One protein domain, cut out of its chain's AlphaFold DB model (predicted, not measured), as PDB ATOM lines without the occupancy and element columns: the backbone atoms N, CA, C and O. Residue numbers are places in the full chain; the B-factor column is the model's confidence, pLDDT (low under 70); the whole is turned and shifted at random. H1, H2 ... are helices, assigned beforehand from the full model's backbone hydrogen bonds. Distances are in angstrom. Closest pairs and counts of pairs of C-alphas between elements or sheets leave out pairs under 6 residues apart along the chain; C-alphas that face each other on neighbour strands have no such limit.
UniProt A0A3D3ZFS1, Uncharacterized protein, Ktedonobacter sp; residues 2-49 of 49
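AT A GLANCE: This is residues 2 to 49 of the 49 residues of an uncharacterized protein of Ktedonobacter sp (UniProt A0A3D3ZFS1). There is little regular structure: a small helical hairpin, H1 packed at a steep tilt on the longer H2, with a tail, residues 34 to 49, that turns back beside H2 and then runs away. Residues 18 to 23 and 44 to 49 stick out. The printed part has 48 residues with two named helices, H1 then H2, and no named strand; the class is all helix, though named elements hold only 16 residues. It is loose, with a radius of gyration of the C-alphas of 12.9 A, and flat, spanning 41 by 26 by 14 A.

HOW THE PARTS SIT: H1, residues 9 to 14, touches H2, residues 24 to 33; their closest C-alphas, those of Ile 13 and Arg 27, are 5.3 A apart. They run opposite ways at a steep tilt of 45 degrees. In both, every O i to N i+4 pair is within hydrogen-bond range.

IN THESE COORDINATES: H1 begins at C-alpha 9 (265.018, 395.060, 369.382) and measures 8.8 A. H2 measures 14.6 A and ends at C-alpha 33 (272.393, 394.474, 364.301).

THE WHOLE: The farthest C-alphas, of Pro 18 and Arg 49, are 42.6 A apart. The printed part has no cut. The H1 to H2 link is short. Residues 47 to 49 have pLDDT under 70.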
ATOM      1  N   ALA A   2     259.086 403.786 367.469       97.38
ATOM      2  CA  ALA A   2     259.894 402.838 368.255       97.38
ATOM      3  C   ALA A   2     260.706 403.467 369.406       97.38
ATOM      4  O   ALA A   2     260.503 403.093 370.548       97.38
ATOM      5  N   MET A   3     261.519 404.496 369.132       97.75
ATOM      6  CA  MET A   3     262.306 405.176 370.176       97.75
ATOM      7  C   MET A   3     261.454 405.900 371.232       97.75
ATOM      8  O   MET A   3     261.839 405.947 372.388       97.75
ATOM      9  N   ARG A   4     260.309 406.479 370.846       98.56
ATOM     10  CA  ARG A   4     259.417 407.206 371.772       98.56
ATOM     11  C   ARG A   4     258.660 406.266 372.708       98.56
ATOM     12  O   ARG A   4     258.293 406.685 373.792       98.56
ATOM     13  N   ASN A   5     258.407 405.044 372.248       98.31
ATOM     14  CA  ASN A   5     257.752 403.989 373.016       98.31
ATOM     15  C   ASN A   5     258.768 403.032 373.654       98.31
ATOM     16  O   ASN A   5     258.360 402.000 374.167       98.31
ATOM     17  N   GLU A   6     260.065 403.342 373.549       98.06
ATOM     18  CA  GLU A   6     261.151 402.564 374.150       98.06
ATOM     19  C   GLU A   6     261.129 401.073 373.768       98.06
ATOM     20  O   GLU A   6     261.499 400.214 374.561       98.06
ATOM     21  N   LEU A   7     260.721 400.766 372.528       98.44
ATOM     22  CA  LEU A   7     260.680 399.384 372.051       98.44
ATOM     23  C   LEU A   7     262.080 398.765 372.033       98.44
ATOM     24  O   LEU A   7     263.048 399.354 371.540       98.44
ATOM     25  N   THR A   8     262.143 397.527 372.490       98.25
ATOM     26  CA  THR A   8     263.297 396.643 372.391       98.25
ATOM     27  C   THR A   8     263.507 396.163 370.954       98.25
ATOM     28  O   THR A   8     262.621 396.214 370.094       98.25
ATOM     29  N   ALA A   9     264.712 395.662 370.675       98.00
ATOM     30  CA  ALA A   9     265.018 395.060 369.382       98.00
ATOM     31  C   ALA A   9     264.097 393.865 369.073       98.00
ATOM     32  O   ALA A   9     263.671 393.712 367.927       98.00
ATOM     33  N   ASP A  10     263.763 393.060 370.084       98.12
ATOM     34  CA  ASP A  10     262.924 391.872 369.919       98.12
ATOM     35  C   ASP A  10     261.478 392.245 369.569       98.12
ATOM     36  O   ASP A  10     260.927 391.688 368.622       98.12
ATOM     37  N   GLU A  11     260.907 393.283 370.189       98.38
ATOM     38  CA  GLU A  11     259.564 393.779 369.838       98.38
ATOM     39  C   GLU A  11     259.486 394.272 368.380       98.38
ATOM     40  O   GLU A  11     258.491 394.051 367.680       98.38
ATOM     41  N   ILE A  12     260.554 394.898 367.865       98.06
ATOM     42  CA  ILE A  12     260.627 395.296 366.448       98.06
ATOM     43  C   ILE A  12     260.740 394.064 365.536       98.06
ATOM     44  O   ILE A  12     260.171 394.050 364.442       98.06
ATOM     45  N   ILE A  13     261.470 393.030 365.961       97.94
ATOM     46  CA  ILE A  13     261.664 391.793 365.192       97.94
ATOM     47  C   ILE A  13     260.372 390.970 365.103       97.94
ATOM     48  O   ILE A  13     260.093 390.408 364.034       97.94
ATOM     49  N   GLU A  14     259.614 390.901 366.199       97.88
ATOM     50  CA  GLU A  14     258.338 390.183 366.309       97.88
ATOM     51  C   GLU A  14     257.197 390.896 365.578       97.88
ATOM     52  O   GLU A  14     256.272 390.250 365.083       97.88
ATOM     53  N   THR A  15     257.286 392.219 365.423       97.81
ATOM     54  CA  THR A  15     256.321 392.995 364.636       97.81
ATOM     55  C   THR A  15     256.294 392.523 363.174       97.81
ATOM     56  O   THR A  15     257.310 392.508 362.468       97.81
ATOM     57  N   ILE A  16     255.102 392.192 362.667       97.81
ATOM     58  CA  ILE A  16     254.907 391.802 361.264       97.81
ATOM     59  C   ILE A  16     254.997 393.043 360.375       97.81
ATOM     60  O   ILE A  16     254.188 393.963 360.467       97.81
ATOM     61  N   HIS A  17     255.974 393.041 359.473       97.50
ATOM     62  CA  HIS A  17     256.137 394.080 358.464       97.50
ATOM     63  C   HIS A  17     255.586 393.574 357.123       97.50
ATOM     64  O   HIS A  17     255.948 392.463 356.723       97.50
ATOM     65  N   PRO A  18     254.736 394.344 356.418       98.19
ATOM     66  CA  PRO A  18     254.206 393.940 355.119       98.19
ATOM     67  C   PRO A  18     255.316 393.696 354.090       98.19
ATOM     68  O   PRO A  18     256.300 394.435 354.043       98.19
ATOM     69  N   HIS A  19     255.122 392.697 353.229       96.00
ATOM     70  CA  HIS A  19     256.051 392.344 352.156       96.00
ATOM     71  C   HIS A  19     255.325 392.339 350.798       96.00
ATOM     72  O   HIS A  19     254.217 391.799 350.736       96.00
ATOM     73  N   PRO A  20     255.915 392.883 349.713       96.62
ATOM     74  CA  PRO A  20     257.201 393.587 349.637       96.62
ATOM     75  C   PRO A  20     257.065 395.092 349.922       96.62
ATOM     76  O   PRO A  20     256.239 395.768 349.310       96.62
ATOM     77  N   THR A  21     257.874 395.649 350.830       98.00
ATOM     78  CA  THR A  21     257.849 397.095 351.141       98.00
ATOM     79  C   THR A  21     259.229 397.648 351.504       98.00
ATOM     80  O   THR A  21     260.193 396.912 351.656       98.00
ATOM     81  N   LEU A  22     259.354 398.970 351.666       98.19
ATOM     82  CA  LEU A  22     260.562 399.563 352.256       98.19
ATOM     83  C   LEU A  22     260.599 399.390 353.785       98.19
ATOM     84  O   LEU A  22     261.673 399.248 354.369       98.19
ATOM     85  N   SER A  23     259.437 399.393 354.446       97.44
ATOM     86  CA  SER A  23     259.357 399.357 355.910       97.44
ATOM     87  C   SER A  23     259.861 398.037 356.492       97.44
ATOM     88  O   SER A  23     260.457 398.049 357.567       97.44
ATOM     89  N   GLU A  24     259.742 396.915 355.773       98.19
ATOM     90  CA  GLU A  24     260.353 395.639 356.186       98.19
ATOM     91  C   GLU A  24     261.880 395.726 356.361       98.19
ATOM     92  O   GLU A  24     262.467 394.929 357.098       98.19
ATOM     93  N   GLY A  25     262.533 396.703 355.718       97.81
ATOM     94  CA  GLY A  25     263.953 396.986 355.885       97.81
ATOM     95  C   GLY A  25     264.328 397.300 357.335       97.81
ATOM     96  O   GLY A  25     265.422 396.939 357.758       97.81
ATOM     97  N   LEU A  26     263.409 397.873 358.125       97.81
ATOM     98  CA  LEU A  26     263.625 398.140 359.549       97.81
ATOM     99  C   LEU A  26     263.847 396.840 360.332       97.81
ATOM    100  O   LEU A  26     264.885 396.681 360.971       97.81
ATOM    101  N   ARG A  27     262.926 395.873 360.217       97.88
ATOM    102  CA  ARG A  27     263.068 394.538 360.826       97.88
ATOM    103  C   ARG A  27     264.368 393.859 360.401       97.88
ATOM    104  O   ARG A  27     265.071 393.283 361.228       97.88
ATOM    105  N   LYS A  28     264.715 393.946 359.112       97.81
ATOM    106  CA  LYS A  28     265.952 393.360 358.567       97.81
ATOM    107  C   LYS A  28     267.207 394.020 359.146       97.81
ATOM    108  O   LYS A  28     268.158 393.313 359.469       97.81
ATOM    109  N   ALA A  29     267.204 395.342 359.311       97.38
ATOM    110  CA  ALA A  29     268.315 396.084 359.902       97.38
ATOM    111  C   ALA A  29     268.519 395.728 361.381       97.38
ATOM    112  O   ALA A  29     269.654 395.505 361.800       97.38
ATOM    113  N   VAL A  30     267.437 395.596 362.156       97.81
ATOM    114  CA  VAL A  30     267.518 395.173 363.564       97.81
ATOM    115  C   VAL A  30     268.035 393.735 363.680       97.81
ATOM    116  O   VAL A  30     268.942 393.476 364.467       97.81
ATOM    117  N   LEU A  31     267.560 392.810 362.836       97.50
ATOM    118  CA  LEU A  31     268.098 391.443 362.765       97.50
ATOM    119  C   LEU A  31     269.598 391.416 362.437       97.50
ATOM    120  O   LEU A  31     270.349 390.639 363.027       97.50
ATOM    121  N   ALA A  32     270.052 392.271 361.518       96.75
ATOM    122  CA  ALA A  32     271.469 392.396 361.192       96.75
ATOM    123  C   ALA A  32     272.289 392.944 362.371       96.75
ATOM    124  O   ALA A  32     273.378 392.436 362.639       96.75
ATOM    125  N   ALA A  33     271.760 393.932 363.099       95.75
ATOM    126  CA  ALA A  33     272.393 394.474 364.301       95.75
ATOM    127  C   ALA A  33     272.523 393.419 365.415       95.75
ATOM    128  O   ALA A  33     273.548 393.378 366.088       95.75
ATOM    129  N   GLN A  34     271.544 392.515 365.534       95.75
ATOM    130  CA  GLN A  34     271.564 391.371 366.457       95.75
ATOM    131  C   GLN A  34     272.404 390.178 365.960       95.75
ATOM    132  O   GLN A  34     272.371 389.101 366.551       95.75
ATOM    133  N   GLY A  35     273.143 390.323 364.854       94.38
ATOM    134  CA  GLY A  35     274.008 389.265 364.320       94.38
ATOM    135  C   GLY A  35     273.260 388.103 363.661       94.38
ATOM    136  O   GLY A  35     273.847 387.048 363.428       94.38
ATOM    137  N   ARG A  36     271.976 388.282 363.333       95.31
ATOM    138  CA  ARG A  36     271.109 387.259 362.729       95.31
ATOM    139  C   ARG A  36     270.467 387.743 361.417       95.31
ATOM    140  O   ARG A  36     269.246 387.650 361.275       95.31
ATOM    141  N   PRO A  37     271.229 388.298 360.453       96.44
ATOM    142  CA  PRO A  37     270.641 388.753 359.202       96.44
ATOM    143  C   PRO A  37     270.108 387.573 358.385       96.44
ATOM    144  O   PRO A  37     270.704 386.502 358.349       96.44
ATOM    145  N   ILE A  38     268.983 387.800 357.704       95.25
ATOM    146  CA  ILE A  38     268.306 386.778 356.884       95.25
ATOM    147  C   ILE A  38     268.239 387.133 355.391       95.25
ATOM    148  O   ILE A  38     268.017 386.258 354.567       95.25
ATOM    149  N   HIS A  39     268.430 388.408 355.034       95.62
ATOM    150  CA  HIS A  39     268.352 388.896 353.647       95.62
ATOM    151  C   HIS A  39     269.667 389.517 353.149       95.62
ATOM    152  O   HIS A  39     269.731 389.985 352.017       95.62
ATOM    153  N   ILE A  40     270.703 389.541 353.994       95.12
ATOM    154  CA  ILE A  40     272.062 389.975 353.656       95.12
ATOM    155  C   ILE A  40     273.070 389.028 354.322       95.12
ATOM    156  O   ILE A  40     272.719 388.389 355.320       95.12
ATOM    157  N   PRO A  41     274.315 388.938 353.824       93.75
ATOM    158  CA  PRO A  41     275.365 388.181 354.494       93.75
ATOM    159  C   PRO A  41     275.647 388.696 355.920       93.75
ATOM    160  O   PRO A  41     275.484 389.892 356.184       93.75
ATOM    161  N   PRO A  42     276.104 387.829 356.845       90.56
ATOM    162  CA  PRO A  42     276.550 388.251 358.168       90.56
ATOM    163  C   PRO A  42     277.720 389.234 358.079       90.56
ATOM    164  O   PRO A  42     278.559 389.153 357.180       90.56
ATOM    165  N   LYS A  43     277.787 390.165 359.040       84.56
ATOM    166  CA  LYS A  43     278.881 391.137 359.124       84.56
ATOM    167  C   LYS A  43     280.207 390.393 359.266       84.56
ATOM    168  O   LYS A  43     280.397 389.624 360.206       84.56
ATOM    169  N   GLN A  44     281.141 390.663 358.359       78.94
ATOM    170  CA  GLN A  44     282.484 390.112 358.445       78.94
ATOM    171  C   GLN A  44     283.203 390.756 359.634       78.94
ATOM    172  O   GLN A  44     283.444 391.966 359.653       78.94
ATOM    173  N   VAL A  45     283.511 389.962 360.659       76.44
ATOM    174  CA  VAL A  45     284.388 390.414 361.740       76.44
ATOM    175  C   VAL A  45     285.787 390.602 361.162       76.44
ATOM    176  O   VAL A  45     286.306 389.715 360.477       76.44
ATOM    177  N   ALA A  46     286.383 391.776 361.381       75.50
ATOM    178  CA  ALA A  46     287.771 392.002 361.006       75.50
ATOM    179  C   ALA A  46     288.613 390.942 361.724       75.50
ATOM    180  O   ALA A  46     288.581 390.865 362.952       75.50
ATOM    181  N   ARG A  47     289.309 390.083 360.966       69.25
ATOM    182  CA  ARG A  47     290.244 389.124 361.561       69.25
ATOM    183  C   ARG A  47     291.253 389.929 362.374       69.25
ATOM    184  O   ARG A  47     291.966 390.753 361.799       69.25
ATOM    185  N   ALA A  48     291.278 389.706 363.688       65.69
ATOM    186  CA  ALA A  48     292.404 390.118 364.509       65.69
ATOM    187  C   ALA A  48     293.653 389.497 363.869       65.69
ATOM    188  O   ALA A  48     293.677 388.290 363.614       65.69
ATOM    189  N   ARG A  49     294.580 390.363 363.463       65.25
ATOM    190  CA  ARG A  49     295.865 389.964 362.894       65.25
ATOM    191  C   ARG A  49     296.744 389.375 363.981       65.25
ATOM    192  O   ARG A  49     296.674 389.907 365.110       65.25
TER     193      ARG A  49